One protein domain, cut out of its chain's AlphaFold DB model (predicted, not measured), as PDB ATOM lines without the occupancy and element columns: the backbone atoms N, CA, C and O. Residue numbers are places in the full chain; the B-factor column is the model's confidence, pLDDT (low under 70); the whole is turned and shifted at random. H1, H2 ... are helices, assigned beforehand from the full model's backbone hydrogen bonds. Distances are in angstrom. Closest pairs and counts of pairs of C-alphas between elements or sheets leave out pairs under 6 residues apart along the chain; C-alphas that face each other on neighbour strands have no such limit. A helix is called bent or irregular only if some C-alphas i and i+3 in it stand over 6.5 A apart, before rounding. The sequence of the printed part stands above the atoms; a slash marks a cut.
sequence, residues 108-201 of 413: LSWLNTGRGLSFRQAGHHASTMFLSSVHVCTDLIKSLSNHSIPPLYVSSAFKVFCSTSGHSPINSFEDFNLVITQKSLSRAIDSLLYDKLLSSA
ATOM      1  N   LEU A 108     -36.274 -22.119  23.865       29.69
ATOM      2  CA  LEU A 108     -35.575 -21.562  25.033       29.69
ATOM      3  C   LEU A 108     -36.487 -21.444  26.263       29.69
ATOM      4  O   LEU A 108     -37.232 -20.475  26.367       29.69
ATOM      5  N   SER A 109     -36.364 -22.368  27.226       27.62
ATOM      6  CA  SER A 109     -36.330 -22.012  28.658       27.62
ATOM      7  C   SER A 109     -36.341 -23.204  29.610       27.62
ATOM      8  O   SER A 109     -37.343 -23.887  29.546       27.62
ATOM      9  N   TRP A 110     -35.397 -23.381  30.555       40.16
ATOM     10  CA  TRP A 110     -35.693 -23.975  31.886       40.16
ATOM     11  C   TRP A 110     -34.612 -23.613  32.915       40.16
ATOM     12  O   TRP A 110     -33.433 -23.797  32.637       40.16
ATOM     13  N   LEU A 111     -34.995 -23.153  34.114       30.23
ATOM     14  CA  LEU A 111     -34.095 -22.883  35.251       30.23
ATOM     15  C   LEU A 111     -34.394 -23.839  36.417       30.23
ATOM     16  O   LEU A 111     -35.550 -24.049  36.780       30.23
ATOM     17  N   ASN A 112     -33.333 -24.317  37.076       33.72
ATOM     18  CA  ASN A 112     -33.318 -25.014  38.377       33.72
ATOM     19  C   ASN A 112     -33.758 -26.492  38.463       33.72
ATOM     20  O   ASN A 112     -34.007 -26.992  39.563       33.72
ATOM     21  N   THR A 113     -33.774 -27.232  37.354       39.31
ATOM     22  CA  THR A 113     -33.926 -28.708  37.374       39.31
ATOM     23  C   THR A 113     -32.848 -29.455  36.583       39.31
ATOM     24  O   THR A 113     -32.981 -30.654  36.356       39.31
ATOM     25  N   GLY A 114     -31.780 -28.766  36.164       43.38
ATOM     26  CA  GLY A 114     -30.763 -29.317  35.262       43.38
ATOM     27  C   GLY A 114     -31.184 -29.336  33.790       43.38
ATOM     28  O   GLY A 114     -30.410 -29.771  32.960       43.38
ATOM     29  N   ARG A 115     -32.379 -28.844  33.447       55.12
ATOM     30  CA  ARG A 115     -32.969 -28.925  32.103       55.12
ATOM     31  C   ARG A 115     -32.606 -27.651  31.317       55.12
ATOM     32  O   ARG A 115     -32.795 -26.566  31.835       55.12
ATOM     33  N   GLY A 116     -32.074 -27.732  30.095       60.00
ATOM     34  CA  GLY A 116     -31.809 -26.560  29.224       60.00
ATOM     35  C   GLY A 116     -30.771 -25.522  29.703       60.00
ATOM     36  O   GLY A 116     -29.926 -25.816  30.539       60.00
ATOM     37  N   LEU A 117     -30.806 -24.314  29.114       64.44
ATOM     38  CA  LEU A 117     -29.792 -23.251  29.280       64.44
ATOM     39  C   LEU A 117     -30.019 -22.296  30.464       64.44
ATOM     40  O   LEU A 117     -29.367 -21.261  30.548       64.44
ATOM     41  N   SER A 118     -30.941 -22.588  31.378       64.50
ATOM     42  CA  SER A 118     -31.217 -21.668  32.487       64.50
ATOM     43  C   SER A 118     -31.779 -20.291  32.074       64.50
ATOM     44  O   SER A 118     -31.580 -19.297  32.768       64.50
ATOM     45  N   PHE A 119     -32.555 -20.238  30.988       67.75
ATOM     46  CA  PHE A 119     -33.369 -19.071  30.619       67.75
ATOM     47  C   PHE A 119     -34.859 -19.348  30.822       67.75
ATOM     48  O   PHE A 119     -35.255 -20.507  30.904       67.75
ATOM     49  N   ARG A 120     -35.686 -18.301  30.922       72.25
ATOM     50  CA  ARG A 120     -37.155 -18.381  31.006       72.25
ATOM     51  C   ARG A 120     -37.808 -17.396  30.053       72.25
ATOM     52  O   ARG A 120     -37.419 -16.232  30.020       72.25
ATOM     53  N   GLN A 121     -38.808 -17.843  29.295       74.94
ATOM     54  CA  GLN A 121     -39.569 -16.941  28.435       74.94
ATOM     55  C   GLN A 121     -40.443 -16.032  29.305       74.94
ATOM     56  O   GLN A 121     -41.339 -16.507  30.006       74.94
ATOM     57  N   ALA A 122     -40.211 -14.717  29.241       77.56
ATOM     58  CA  ALA A 122     -40.916 -13.743  30.078       77.56
ATOM     59  C   ALA A 122     -42.446 -13.866  29.965       77.56
ATOM     60  O   ALA A 122     -43.134 -13.833  30.980       77.56
ATOM     61  N   GLY A 123     -42.969 -14.108  28.756       77.38
ATOM     62  CA  GLY A 123     -44.406 -14.271  28.517       77.38
ATOM     63  C   GLY A 123     -45.053 -15.408  29.317       77.38
ATOM     64  O   GLY A 123     -46.170 -15.248  29.796       77.38
ATOM     65  N   HIS A 124     -44.344 -16.520  29.535       76.50
ATOM     66  CA  HIS A 124     -44.855 -17.632  30.340       76.50
ATOM     67  C   HIS A 124     -44.751 -17.350  31.845       76.50
ATOM     68  O   HIS A 124     -45.638 -17.719  32.608       76.50
ATOM     69  N   HIS A 125     -43.685 -16.677  32.289       82.88
ATOM     70  CA  HIS A 125     -43.367 -16.550  33.716       82.88
ATOM     71  C   HIS A 125     -43.789 -15.219  34.355       82.88
ATOM     72  O   HIS A 125     -43.762 -15.116  35.584       82.88
ATOM     73  N   ALA A 126     -44.217 -14.218  33.577       82.56
ATOM     74  CA  ALA A 126     -44.624 -12.903  34.084       82.56
ATOM     75  C   ALA A 126     -45.702 -12.989  35.175       82.56
ATOM     76  O   ALA A 126     -45.587 -12.336  36.213       82.56
ATOM     77  N   SER A 127     -46.701 -13.857  34.988       85.00
ATOM     78  CA  SER A 127     -47.761 -14.097  35.975       85.00
ATOM     79  C   SER A 127     -47.207 -14.612  37.306       85.00
ATOM     80  O   SER A 127     -47.635 -14.164  38.364       85.00
ATOM     81  N   THR A 128     -46.206 -15.495  37.277       84.50
ATOM     82  CA  THR A 128     -45.591 -16.063  38.488       84.50
ATOM     83  C   THR A 128     -44.805 -15.030  39.289       84.50
ATOM     84  O   THR A 128     -44.865 -15.019  40.521       84.50
ATOM     85  N   MET A 129     -44.093 -14.136  38.597       83.62
ATOM     86  CA  MET A 129     -43.344 -13.044  39.221       83.62
ATOM     87  C   MET A 129     -44.304 -12.050  39.870       83.62
ATOM     88  O   MET A 129     -44.156 -11.727  41.045       83.62
ATOM     89  N   PHE A 130     -45.349 -11.654  39.140       85.75
ATOM     90  CA  PHE A 130     -46.382 -10.770  39.662       85.75
ATOM     91  C   PHE A 130     -47.086 -11.370  40.886       85.75
ATOM     92  O   PHE A 130     -47.098 -10.749  41.944       85.75
ATOM     93  N   LEU A 131     -47.619 -12.594  40.782       85.50
ATOM     94  CA  LEU A 131     -48.370 -13.240  41.866       85.50
ATOM     95  C   LEU A 131     -47.532 -13.411  43.136       85.50
ATOM     96  O   LEU A 131     -48.021 -13.138  44.227       85.50
ATOM     97  N   SER A 132     -46.269 -13.827  43.005       86.31
ATOM     98  CA  SER A 132     -45.382 -13.979  44.164       86.31
ATOM     99  C   SER A 132     -45.012 -12.642  44.807       86.31
ATOM    100  O   SER A 132     -45.053 -12.531  46.030       86.31
ATOM    101  N   SER A 133     -44.728 -11.609  44.008       85.12
ATOM    102  CA  SER A 133     -44.470 -10.260  44.521       85.12
ATOM    103  C   SER A 133     -45.685  -9.694  45.255       85.12
ATOM    104  O   SER A 133     -45.555  -9.146  46.348       85.12
ATOM    105  N   VAL A 134     -46.874  -9.844  44.667       84.69
ATOM    106  CA  VAL A 134     -48.137  -9.374  45.245       84.69
ATOM    107  C   VAL A 134     -48.440 -10.094  46.553       84.69
ATOM    108  O   VAL A 134     -48.782  -9.440  47.535       84.69
ATOM    109  N   HIS A 135     -48.272 -11.417  46.593       86.00
ATOM    110  CA  HIS A 135     -48.489 -12.203  47.804       86.00
ATOM    111  C   HIS A 135     -47.600 -11.727  48.960       86.00
ATOM    112  O   HIS A 135     -48.109 -11.431  50.036       86.00
ATOM    113  N   VAL A 136     -46.296 -11.546  48.714       85.06
ATOM    114  CA  VAL A 136     -45.343 -11.057  49.727       85.06
ATOM    115  C   VAL A 136     -45.671  -9.632  50.188       85.06
ATOM    116  O   VAL A 136     -45.512  -9.310  51.361       85.06
ATOM    117  N   CYS A 137     -46.150  -8.772  49.287       84.00
ATOM    118  CA  CYS A 137     -46.449  -7.374  49.605       84.00
ATOM    119  C   CYS A 137     -47.874  -7.150  50.130       84.00
ATOM    120  O   CYS A 137     -48.223  -6.011  50.431       84.00
ATOM    121  N   THR A 138     -48.714  -8.184  50.229       82.31
ATOM    122  CA  THR A 138     -50.151  -8.021  50.513       82.31
ATOM    123  C   THR A 138     -50.401  -7.305  51.839       82.31
ATOM    124  O   THR A 138     -51.183  -6.355  51.881       82.31
ATOM    125  N   ASP A 139     -49.710  -7.706  52.905       82.69
ATOM    126  CA  ASP A 139     -49.889  -7.100  54.228       82.69
ATOM    127  C   ASP A 139     -49.326  -5.677  54.285       82.69
ATOM    128  O   ASP A 139     -49.946  -4.782  54.862       82.69
ATOM    129  N   LEU A 140     -48.204  -5.435  53.600       82.44
ATOM    130  CA  LEU A 140     -47.614  -4.104  53.484       82.44
ATOM    131  C   LEU A 140     -48.555  -3.141  52.747       82.44
ATOM    132  O   LEU A 140     -48.805  -2.039  53.231       82.44
ATOM    133  N   ILE A 141     -49.131  -3.565  51.618       79.12
ATOM    134  CA  ILE A 141     -50.078  -2.761  50.833       79.12
ATOM    135  C   ILE A 141     -51.307  -2.408  51.674       79.12
ATOM    136  O   ILE A 141     -51.702  -1.240  51.704       79.12
ATOM    137  N   LYS A 142     -51.861  -3.382  52.409       81.94
ATOM    138  CA  LYS A 142     -52.975  -3.147  53.340       81.94
ATOM    139  C   LYS A 142     -52.596  -2.123  54.412       81.94
ATOM    140  O   LYS A 142     -53.373  -1.209  54.655       81.94
ATOM    141  N   SER A 143     -51.402  -2.240  55.000       86.38
ATOM    142  CA  SER A 143     -50.947  -1.346  56.075       86.38
ATOM    143  C   SER A 143     -50.705   0.100  55.626       86.38
ATOM    144  O   SER A 143     -50.997   1.026  56.374       86.38
ATOM    145  N   LEU A 144     -50.187   0.303  54.409       83.00
ATOM    146  CA  LEU A 144     -49.821   1.630  53.905       83.00
ATOM    147  C   LEU A 144     -50.999   2.367  53.276       83.00
ATOM    148  O   LEU A 144     -51.105   3.583  53.397       83.00
ATOM    149  N   SER A 145     -51.859   1.642  52.558       78.75
ATOM    150  CA  SER A 145     -52.919   2.255  51.755       78.75
ATOM    151  C   SER A 145     -54.308   2.123  52.374       78.75
ATOM    152  O   SER A 145     -55.226   2.782  51.895       78.75
ATOM    153  N   ASN A 146     -54.504   1.271  53.390       77.62
ATOM    154  CA  ASN A 146     -55.822   0.806  53.854       77.62
ATOM    155  C   ASN A 146     -56.705   0.195  52.745       77.62
ATOM    156  O   ASN A 146     -57.891  -0.045  52.959       77.62
ATOM    157  N   HIS A 147     -56.144  -0.070  51.562       71.00
ATOM    158  CA  HIS A 147     -56.837  -0.696  50.446       71.00
ATOM    159  C   HIS A 147     -56.345  -2.133  50.277       71.00
ATOM    160  O   HIS A 147     -55.172  -2.454  50.484       71.00
ATOM    161  N   SER A 148     -57.254  -3.017  49.873       71.00
ATOM    162  CA  SER A 148     -56.880  -4.326  49.352       71.00
ATOM    163  C   SER A 148     -56.375  -4.191  47.913       71.00
ATOM    164  O   SER A 148     -56.772  -3.291  47.170       71.00
ATOM    165  N   ILE A 149     -55.478  -5.092  47.506       67.50
ATOM    166  CA  ILE A 149     -55.014  -5.169  46.117       67.50
ATOM    167  C   ILE A 149     -56.235  -5.389  45.207       67.50
ATOM    168  O   ILE A 149     -57.043  -6.270  45.520       67.50
ATOM    169  N   PRO A 150     -56.381  -4.649  44.088       64.50
ATOM    170  CA  PRO A 150     -57.545  -4.795  43.228       64.50
ATOM    171  C   PRO A 150     -57.699  -6.252  42.761       64.50
ATOM    172  O   PRO A 150     -56.779  -6.780  42.121       64.50
ATOM    173  N   PRO A 151     -58.854  -6.897  43.019       68.00
ATOM    174  CA  PRO A 151     -59.068  -8.300  42.670       68.00
ATOM    175  C   PRO A 151     -58.829  -8.586  41.184       68.00
ATOM    176  O   PRO A 151     -58.319  -9.641  40.829       68.00
ATOM    177  N   LEU A 152     -59.112  -7.616  40.307       72.12
ATOM    178  CA  LEU A 152     -59.034  -7.784  38.856       72.12
ATOM    179  C   LEU A 152     -57.623  -8.131  38.342       72.12
ATOM    180  O   LEU A 152     -57.493  -8.993  37.468       72.12
ATOM    181  N   TYR A 153     -56.566  -7.496  38.865       76.06
ATOM    182  CA  TYR A 153     -55.189  -7.764  38.419       76.06
ATOM    183  C   TYR A 153     -54.702  -9.132  38.895       76.06
ATOM    184  O   TYR A 153     -54.109  -9.889  38.129       76.06
ATOM    185  N   VAL A 154     -55.020  -9.468  40.146       80.50
ATOM    186  CA  VAL A 154     -54.700 -10.760  40.761       80.50
ATOM    187  C   VAL A 154     -55.426 -11.884  40.020       80.50
ATOM    188  O   VAL A 154     -54.787 -12.836  39.579       80.50
ATOM    189  N   SER A 155     -56.732 -11.739  39.772       82.12
ATOM    190  CA  SER A 155     -57.519 -12.721  39.020       82.12
ATOM    191  C   SER A 155     -57.033 -12.881  37.577       82.12
ATOM    192  O   SER A 155     -57.023 -13.992  37.053       82.12
ATOM    193  N   SER A 156     -56.604 -11.801  36.918       85.19
ATOM    194  CA  SER A 156     -56.046 -11.876  35.558       85.19
ATOM    195  C   SER A 156     -54.709 -12.619  35.536       85.19
ATOM    196  O   SER A 156     -54.497 -13.480  34.683       85.19
ATOM    197  N   ALA A 157     -53.832 -12.350  36.504       86.38
ATOM    198  CA  ALA A 157     -52.564 -13.058  36.634       86.38
ATOM    199  C   ALA A 157     -52.760 -14.543  36.976       86.38
ATOM    200  O   ALA A 157     -52.084 -15.386  36.389       86.38
ATOM    201  N   PHE A 158     -53.723 -14.882  37.842       87.50
ATOM    202  CA  PHE A 158     -54.094 -16.275  38.104       87.50
ATOM    203  C   PHE A 158     -54.612 -16.981  36.854       87.50
ATOM    204  O   PHE A 158     -54.169 -18.090  36.576       87.50
ATOM    205  N   LYS A 159     -55.462 -16.341  36.041       88.00
ATOM    206  CA  LYS A 159     -55.919 -16.921  34.764       88.00
ATOM    207  C   LYS A 159     -54.750 -17.274  33.842       88.00
ATOM    208  O   LYS A 159     -54.718 -18.381  33.311       88.00
ATOM    209  N   VAL A 160     -53.784 -16.362  33.683       88.56
ATOM    210  CA  VAL A 160     -52.576 -16.598  32.869       88.56
ATOM    211  C   VAL A 160     -51.704 -17.702  33.474       88.56
ATOM    212  O   VAL A 160     -51.177 -18.549  32.755       88.56
ATOM    213  N   PHE A 161     -51.544 -17.723  34.796       88.50
ATOM    214  CA  PHE A 161     -50.806 -18.780  35.477       88.50
ATOM    215  C   PHE A 161     -51.464 -20.153  35.282       88.50
ATOM    216  O   PHE A 161     -50.786 -21.086  34.859       88.50
ATOM    217  N   CYS A 162     -52.769 -20.285  35.535       90.44
ATOM    218  CA  CYS A 162     -53.519 -21.535  35.387       90.44
ATOM    219  C   CYS A 162     -53.476 -22.052  33.946       90.44
ATOM    220  O   CYS A 162     -53.218 -23.233  33.731       90.44
ATOM    221  N   SER A 163     -53.642 -21.174  32.948       89.12
ATOM    222  CA  SER A 163     -53.558 -21.575  31.538       89.12
ATOM    223  C   SER A 163     -52.163 -22.071  31.144       89.12
ATOM    224  O   SER A 163     -52.038 -23.026  30.378       89.12
ATOM    225  N   THR A 164     -51.110 -21.455  31.690       86.25
ATOM    226  CA  THR A 164     -49.719 -21.782  31.343       86.25
ATOM    227  C   THR A 164     -49.188 -22.990  32.115       86.25
ATOM    228  O   THR A 164     -48.358 -23.725  31.590       86.25
ATOM    229  N   SER A 165     -49.668 -23.214  33.342       88.62
ATOM    230  CA  SER A 165     -49.243 -24.307  34.233       88.62
ATOM    231  C   SER A 165     -50.166 -25.531  34.211       88.62
ATOM    232  O   SER A 165     -49.794 -26.576  34.732       88.62
ATOM    233  N   GLY A 166     -51.359 -25.427  33.612       87.94
ATOM    234  CA  GLY A 166     -52.354 -26.507  33.563       87.94
ATOM    235  C   GLY A 166     -53.118 -26.724  34.871       87.94
ATOM    236  O   GLY A 166     -53.834 -27.714  34.998       87.94
ATOM    237  N   HIS A 167     -52.978 -25.821  35.844       86.44
ATOM    238  CA  HIS A 167     -53.731 -25.877  37.093       86.44
ATOM    239  C   HIS A 167     -55.206 -25.505  36.897       86.44
ATOM    240  O   HIS A 167     -55.560 -24.691  36.041       86.44
ATOM    241  N   SER A 168     -56.067 -26.060  37.757       86.38
ATOM    242  CA  SER A 168     -57.463 -25.637  37.874       86.38
ATOM    243  C   SER A 168     -57.565 -24.131  38.164       86.38
ATOM    244  O   SER A 168     -56.640 -23.563  38.751       86.38
ATOM    245  N   PRO A 169     -58.668 -23.470  37.766       84.19
ATOM    246  CA  PRO A 169     -58.863 -22.049  38.027       84.19
ATOM    247  C   PRO A 169     -58.734 -21.728  39.518       84.19
ATOM    248  O   PRO A 169     -59.428 -22.315  40.344       84.19
ATOM    249  N   ILE A 170     -57.850 -20.786  39.835       82.19
ATOM    250  CA  ILE A 170     -57.616 -20.278  41.188       82.19
ATOM    251  C   ILE A 170     -58.087 -18.831  41.220       82.19
ATOM    252  O   ILE A 170     -57.716 -18.038  40.353       82.19
ATOM    253  N   ASN A 171     -58.920 -18.496  42.201       76.81
ATOM    254  CA  ASN A 171     -59.515 -17.165  42.308       76.81
ATOM    255  C   ASN A 171     -58.914 -16.345  43.454       76.81
ATOM    256  O   ASN A 171     -58.970 -15.116  43.407       76.81
ATOM    257  N   SER A 172     -58.302 -17.003  44.439       76.81
ATOM    258  CA  SER A 172     -57.651 -16.365  45.579       76.81
ATOM    259  C   SER A 172     -56.337 -17.059  45.953       76.81
ATOM    260  O   SER A 172     -56.057 -18.181  45.533       76.81
ATOM    261  N   PHE A 173     -55.518 -16.391  46.768       79.00
ATOM    262  CA  PHE A 173     -54.312 -16.999  47.336       79.00
ATOM    263  C   PHE A 173     -54.625 -18.099  48.365       79.00
ATOM    264  O   PHE A 173     -53.785 -18.963  48.590       79.00
ATOM    265  N   GLU A 174     -55.814 -18.077  48.971       76.00
ATOM    266  CA  GLU A 174     -56.271 -19.058  49.969       76.00
ATOM    267  C   GLU A 174     -56.657 -20.390  49.313       76.00
ATOM    268  O   GLU A 174     -56.448 -21.452  49.893       76.00
ATOM    269  N   ASP A 175     -57.115 -20.341  48.060       72.19
ATOM    270  CA  ASP A 175     -57.444 -21.521  47.252       72.19
ATOM    271  C   ASP A 175     -56.192 -22.249  46.717       72.19
ATOM    272  O   ASP A 175     -56.291 -23.225  45.966       72.19
ATOM    273  N   PHE A 176     -54.992 -21.754  47.040       76.94
ATOM    274  CA  PHE A 176     -53.752 -22.191  46.420       76.94
ATOM    275  C   PHE A 176     -52.944 -23.137  47.315       76.94
ATOM    276  O   PHE A 176     -52.248 -22.727  48.237       76.94
ATOM    277  N   ASN A 177     -52.955 -24.428  46.974       73.81
ATOM    278  CA  ASN A 177     -52.280 -25.498  47.728       73.81
ATOM    279  C   ASN A 177     -50.738 -25.514  47.617       73.81
ATOM    280  O   ASN A 177     -50.090 -26.449  48.087       73.81
ATOM    281  N   LEU A 178     -50.130 -24.528  46.958       70.12
ATOM    282  CA  LEU A 178     -48.682 -24.436  46.774       70.12
ATOM    283  C   LEU A 178     -48.126 -23.239  47.540       70.12
ATOM    284  O   LEU A 178     -48.754 -22.191  47.627       70.12
ATOM    285  N   VAL A 179     -46.880 -23.355  48.007       79.44
ATOM    286  CA  VAL A 179     -46.150 -22.206  48.559       79.44
ATOM    287  C   VAL A 179     -46.013 -21.131  47.476       79.44
ATOM    288  O   VAL A 179     -45.380 -21.376  46.445       79.44
ATOM    289  N   ILE A 180     -46.564 -19.940  47.717       82.25
ATOM    290  CA  ILE A 180     -46.617 -18.835  46.748       82.25
ATOM    291  C   ILE A 180     -45.266 -18.108  46.715       82.25
ATOM    292  O   ILE A 180     -45.085 -17.005  47.223       82.25
ATOM    293  N   THR A 181     -44.278 -18.756  46.105       82.12
ATOM    294  CA  THR A 181     -42.979 -18.153  45.780       82.12
ATOM    295  C   THR A 181     -42.772 -18.175  44.272       82.12
ATOM    296  O   THR A 181     -43.259 -19.083  43.592       82.12
ATOM    297  N   GLN A 182     -41.986 -17.232  43.739       82.44
ATOM    298  CA  GLN A 182     -41.617 -17.218  42.317       82.44
ATOM    299  C   GLN A 182     -41.048 -18.577  41.884       82.44
ATOM    300  O   GLN A 182     -41.410 -19.106  40.835       82.44
ATOM    301  N   LYS A 183     -40.195 -19.176  42.727       79.50
ATOM    302  CA  LYS A 183     -39.570 -20.481  42.487       79.50
ATOM    303  C   LYS A 183     -40.601 -21.599  42.340       79.50
ATOM    304  O   LYS A 183     -40.513 -22.363  41.382       79.50
ATOM    305  N   SER A 184     -41.548 -21.704  43.270       83.75
ATOM    306  CA  SER A 184     -42.581 -22.746  43.245       83.75
ATOM    307  C   SER A 184     -43.527 -22.580  42.058       83.75
ATOM    308  O   SER A 184     -43.773 -23.542  41.337       83.75
ATOM    309  N   LEU A 185     -44.003 -21.354  41.819       85.00
ATOM    310  CA  LEU A 185     -44.918 -21.044  40.721       85.00
ATOM    311  C   LEU A 185     -44.269 -21.284  39.356       85.00
ATOM    312  O   LEU A 185     -44.844 -21.945  38.495       85.00
ATOM    313  N   SER A 186     -43.042 -20.798  39.160       85.88
ATOM    314  CA  SER A 186     -42.319 -21.040  37.911       85.88
ATOM    315  C   SER A 186     -42.021 -22.518  37.692       85.88
ATOM    316  O   SER A 186     -42.092 -22.968  36.557       85.88
ATOM    317  N   ARG A 187     -41.758 -23.293  38.754       84.44
ATOM    318  CA  ARG A 187     -41.549 -24.740  38.630       84.44
ATOM    319  C   ARG A 187     -42.792 -25.464  38.104       84.44
ATOM    320  O   ARG A 187     -42.637 -26.401  37.336       84.44
ATOM    321  N   ALA A 188     -43.997 -25.037  38.487       87.50
ATOM    322  CA  ALA A 188     -45.231 -25.627  37.965       87.50
ATOM    323  C   ALA A 188     -45.358 -25.421  36.444       87.50
ATOM    324  O   ALA A 188     -45.675 -26.356  35.711       87.50
ATOM    325  N   ILE A 189     -45.031 -24.217  35.965       87.38
ATOM    326  CA  ILE A 189     -44.951 -23.918  34.529       87.38
ATOM    327  C   ILE A 189     -43.852 -24.747  33.856       87.38
ATOM    328  O   ILE A 189     -44.101 -25.371  32.825       87.38
ATOM    329  N   ASP A 190     -42.660 -24.792  34.462       84.31
ATOM    330  CA  ASP A 190     -41.516 -25.533  33.933       84.31
ATOM    331  C   ASP A 190     -41.855 -27.028  33.753       84.31
ATOM    332  O   ASP A 190     -41.513 -27.641  32.746       84.31
ATOM    333  N   SER A 191     -42.563 -27.629  34.714       86.50
ATOM    334  CA  SER A 191     -42.992 -29.027  34.636       86.50
ATOM    335  C   SER A 191     -43.932 -29.279  33.456       86.50
ATOM    336  O   SER A 191     -43.653 -30.160  32.646       86.50
ATOM    337  N   LEU A 192     -44.996 -28.480  33.302       89.38
ATOM    338  CA  LEU A 192     -45.956 -28.699  32.217       89.38
ATOM    339  C   LEU A 192     -45.328 -28.479  30.840       89.38
ATOM    340  O   LEU A 192     -45.562 -29.256  29.912       89.38
ATOM    341  N   LEU A 193     -44.565 -27.400  30.670       86.38
ATOM    342  CA  LEU A 193     -43.956 -27.131  29.375       86.38
ATOM    343  C   LEU A 193     -42.893 -28.214  29.051       86.38
ATOM    344  O   LEU A 193     -42.744 -28.565  27.881       86.38
ATOM    345  N   TYR A 194     -42.199 -28.788  30.046       84.81
ATOM    346  CA  TYR A 194     -41.292 -29.919  29.819       84.81
ATOM    347  C   TYR A 194     -42.051 -31.166  29.351       84.81
ATOM    348  O   TYR A 194     -41.613 -31.840  28.421       84.81
ATOM    349  N   ASP A 195     -43.212 -31.458  29.939       88.25
ATOM    350  CA  ASP A 195     -44.048 -32.585  29.512       88.25
ATOM    351  C   ASP A 195     -44.578 -32.389  28.084       88.25
ATOM    352  O   ASP A 195     -44.611 -33.333  27.288       88.25
ATOM    353  N   LYS A 196     -44.915 -31.147  27.711       88.94
ATOM    354  CA  LYS A 196     -45.249 -30.782  26.324       88.94
ATOM    355  C   LYS A 196     -44.064 -31.016  25.383       88.94
ATOM    356  O   LYS A 196     -44.243 -31.632  24.341       88.94
ATOM    357  N   LEU A 197     -42.855 -30.605  25.773       84.56
ATOM    358  CA  LEU A 197     -41.639 -30.814  24.980       84.56
ATOM    359  C   LEU A 197     -41.331 -32.307  24.788       84.56
ATOM    360  O   LEU A 197     -40.998 -32.763  23.695       84.56
ATOM    361  N   LEU A 198     -41.447 -33.087  25.863       87.06
ATOM    362  CA  LEU A 198     -41.166 -34.517  25.841       87.06
ATOM    363  C   LEU A 198     -42.228 -35.304  25.055       87.06
ATOM    364  O   LEU A 198     -41.912 -36.354  24.490       87.06
ATOM    365  N   SER A 199     -43.475 -34.823  25.013       88.94
ATOM    366  CA  SER A 199     -44.544 -35.407  24.191       88.94
ATOM    367  C   SER A 199     -44.477 -34.976  22.723       88.94
ATOM    368  O   SER A 199     -44.822 -35.779  21.860       88.94
ATOM    369  N   SER A 200     -43.965 -33.780  22.418       85.56
ATOM    370  CA  SER A 200     -43.712 -33.329  21.040       85.56
ATOM    371  C   SER A 200     -42.418 -33.884  20.431       85.56
ATOM    372  O   SER A 200     -42.157 -33.679  19.249       85.56
ATOM    373  N   ALA A 201     -41.589 -34.563  21.227       81.31
ATOM    374  CA  ALA A 201     -40.321 -35.156  20.821       81.31
ATOM    375  C   ALA A 201     -40.471 -36.138  19.643       81.31
ATOM    376  O   ALA A 201     -40.923 -37.273  19.818       81.31
TER     377      ALA A 201
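AT A GLANCE: This is residues 108 to 201 of the 413 residues of an uncharacterized protein of Amphimedon queenslandica (UniProt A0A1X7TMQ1). A long, staggered bundle of three helices makes a rod: H1 and H2 form a helical hairpin, and H3 packs on both, overlapping H1 with its first half while its far end, residues 195 to 200, sticks out together with Ala 201. H1 runs toward one end of the rod with a kink near residue 139, and H3 runs toward the other end. The printed part has 94 residues with three named helices, H1, H2 and H3 in that order, and no named strand; the class is all helix. It is only just compact, close to loose, with a radius of gyration of the C-alphas of 14.4 A, and the C-alphas span 51 by 24 by 21 A.

IN THESE COORDINATES: Residues 108 to 121 hold no named element. H1, residues 122 to 145, begins at C-alpha 122 at (-40.916, -13.743, 30.078) and measures 29.5 A from first to last C-alpha. It is irregular, with C-alphas 136 and 139 standing 7.5 A apart, and has a kink of 58 degrees near residue 139. H2, residues 151 to 165, measures 20.6 A and begins at C-alpha 151 at (-59.068, -8.300, 42.670). H3, residues 182 to 200, measures 26.8 A and ends at C-alpha 200 at (-43.712, -33.329, 21.040).

HOW THE PARTS SIT: The three helices form a bundle, a group of helices that touch one another, in mostly aligned packing, though only just: two of the three pairs are at a shallow tilt. H1 touches H2 with its residues 124 to 131 alone; the closest C-alphas are those of Ser 127 and Ala 157, 5.0 A apart. The two are a hairpin, at a shallow tilt of 30 degrees, opposite ways. H1, with residues 124 to 133 alone, touches residues 182 to 189 of H3; the closest C-alphas, those of Ser 132 and Gln 182, are 5.3 A apart. Their tilt is a shallow 18 degrees, opposite ways. H2, with residues 161 to 165 alone, touches residues 188 to 193 of H3; the closest C-alphas, those of Ser 165 and Ile 189, are 4.3 A apart. These two run the same way at a steep tilt of 36 degrees, only just past shallow. In H2 and H3 every O i to N i+4 pair is within hydrogen-bond range, and in H1 16 of 20 are.

THE WHOLE: The two C-alphas farthest apart are those of Asn 146 and Ala 201, 51.2 A. Residues 195 to 201, of which 195 to 200 belong to H3, stand free. The printed part has no cut. The link from H1 to H2 is tight, with 5 residues, and the link from H2 to H3 is long, with 16. The mean pLDDT of the printed part is 77.5, and the model's confidence is under 70 at residues 108 to 119 and 149 to 151.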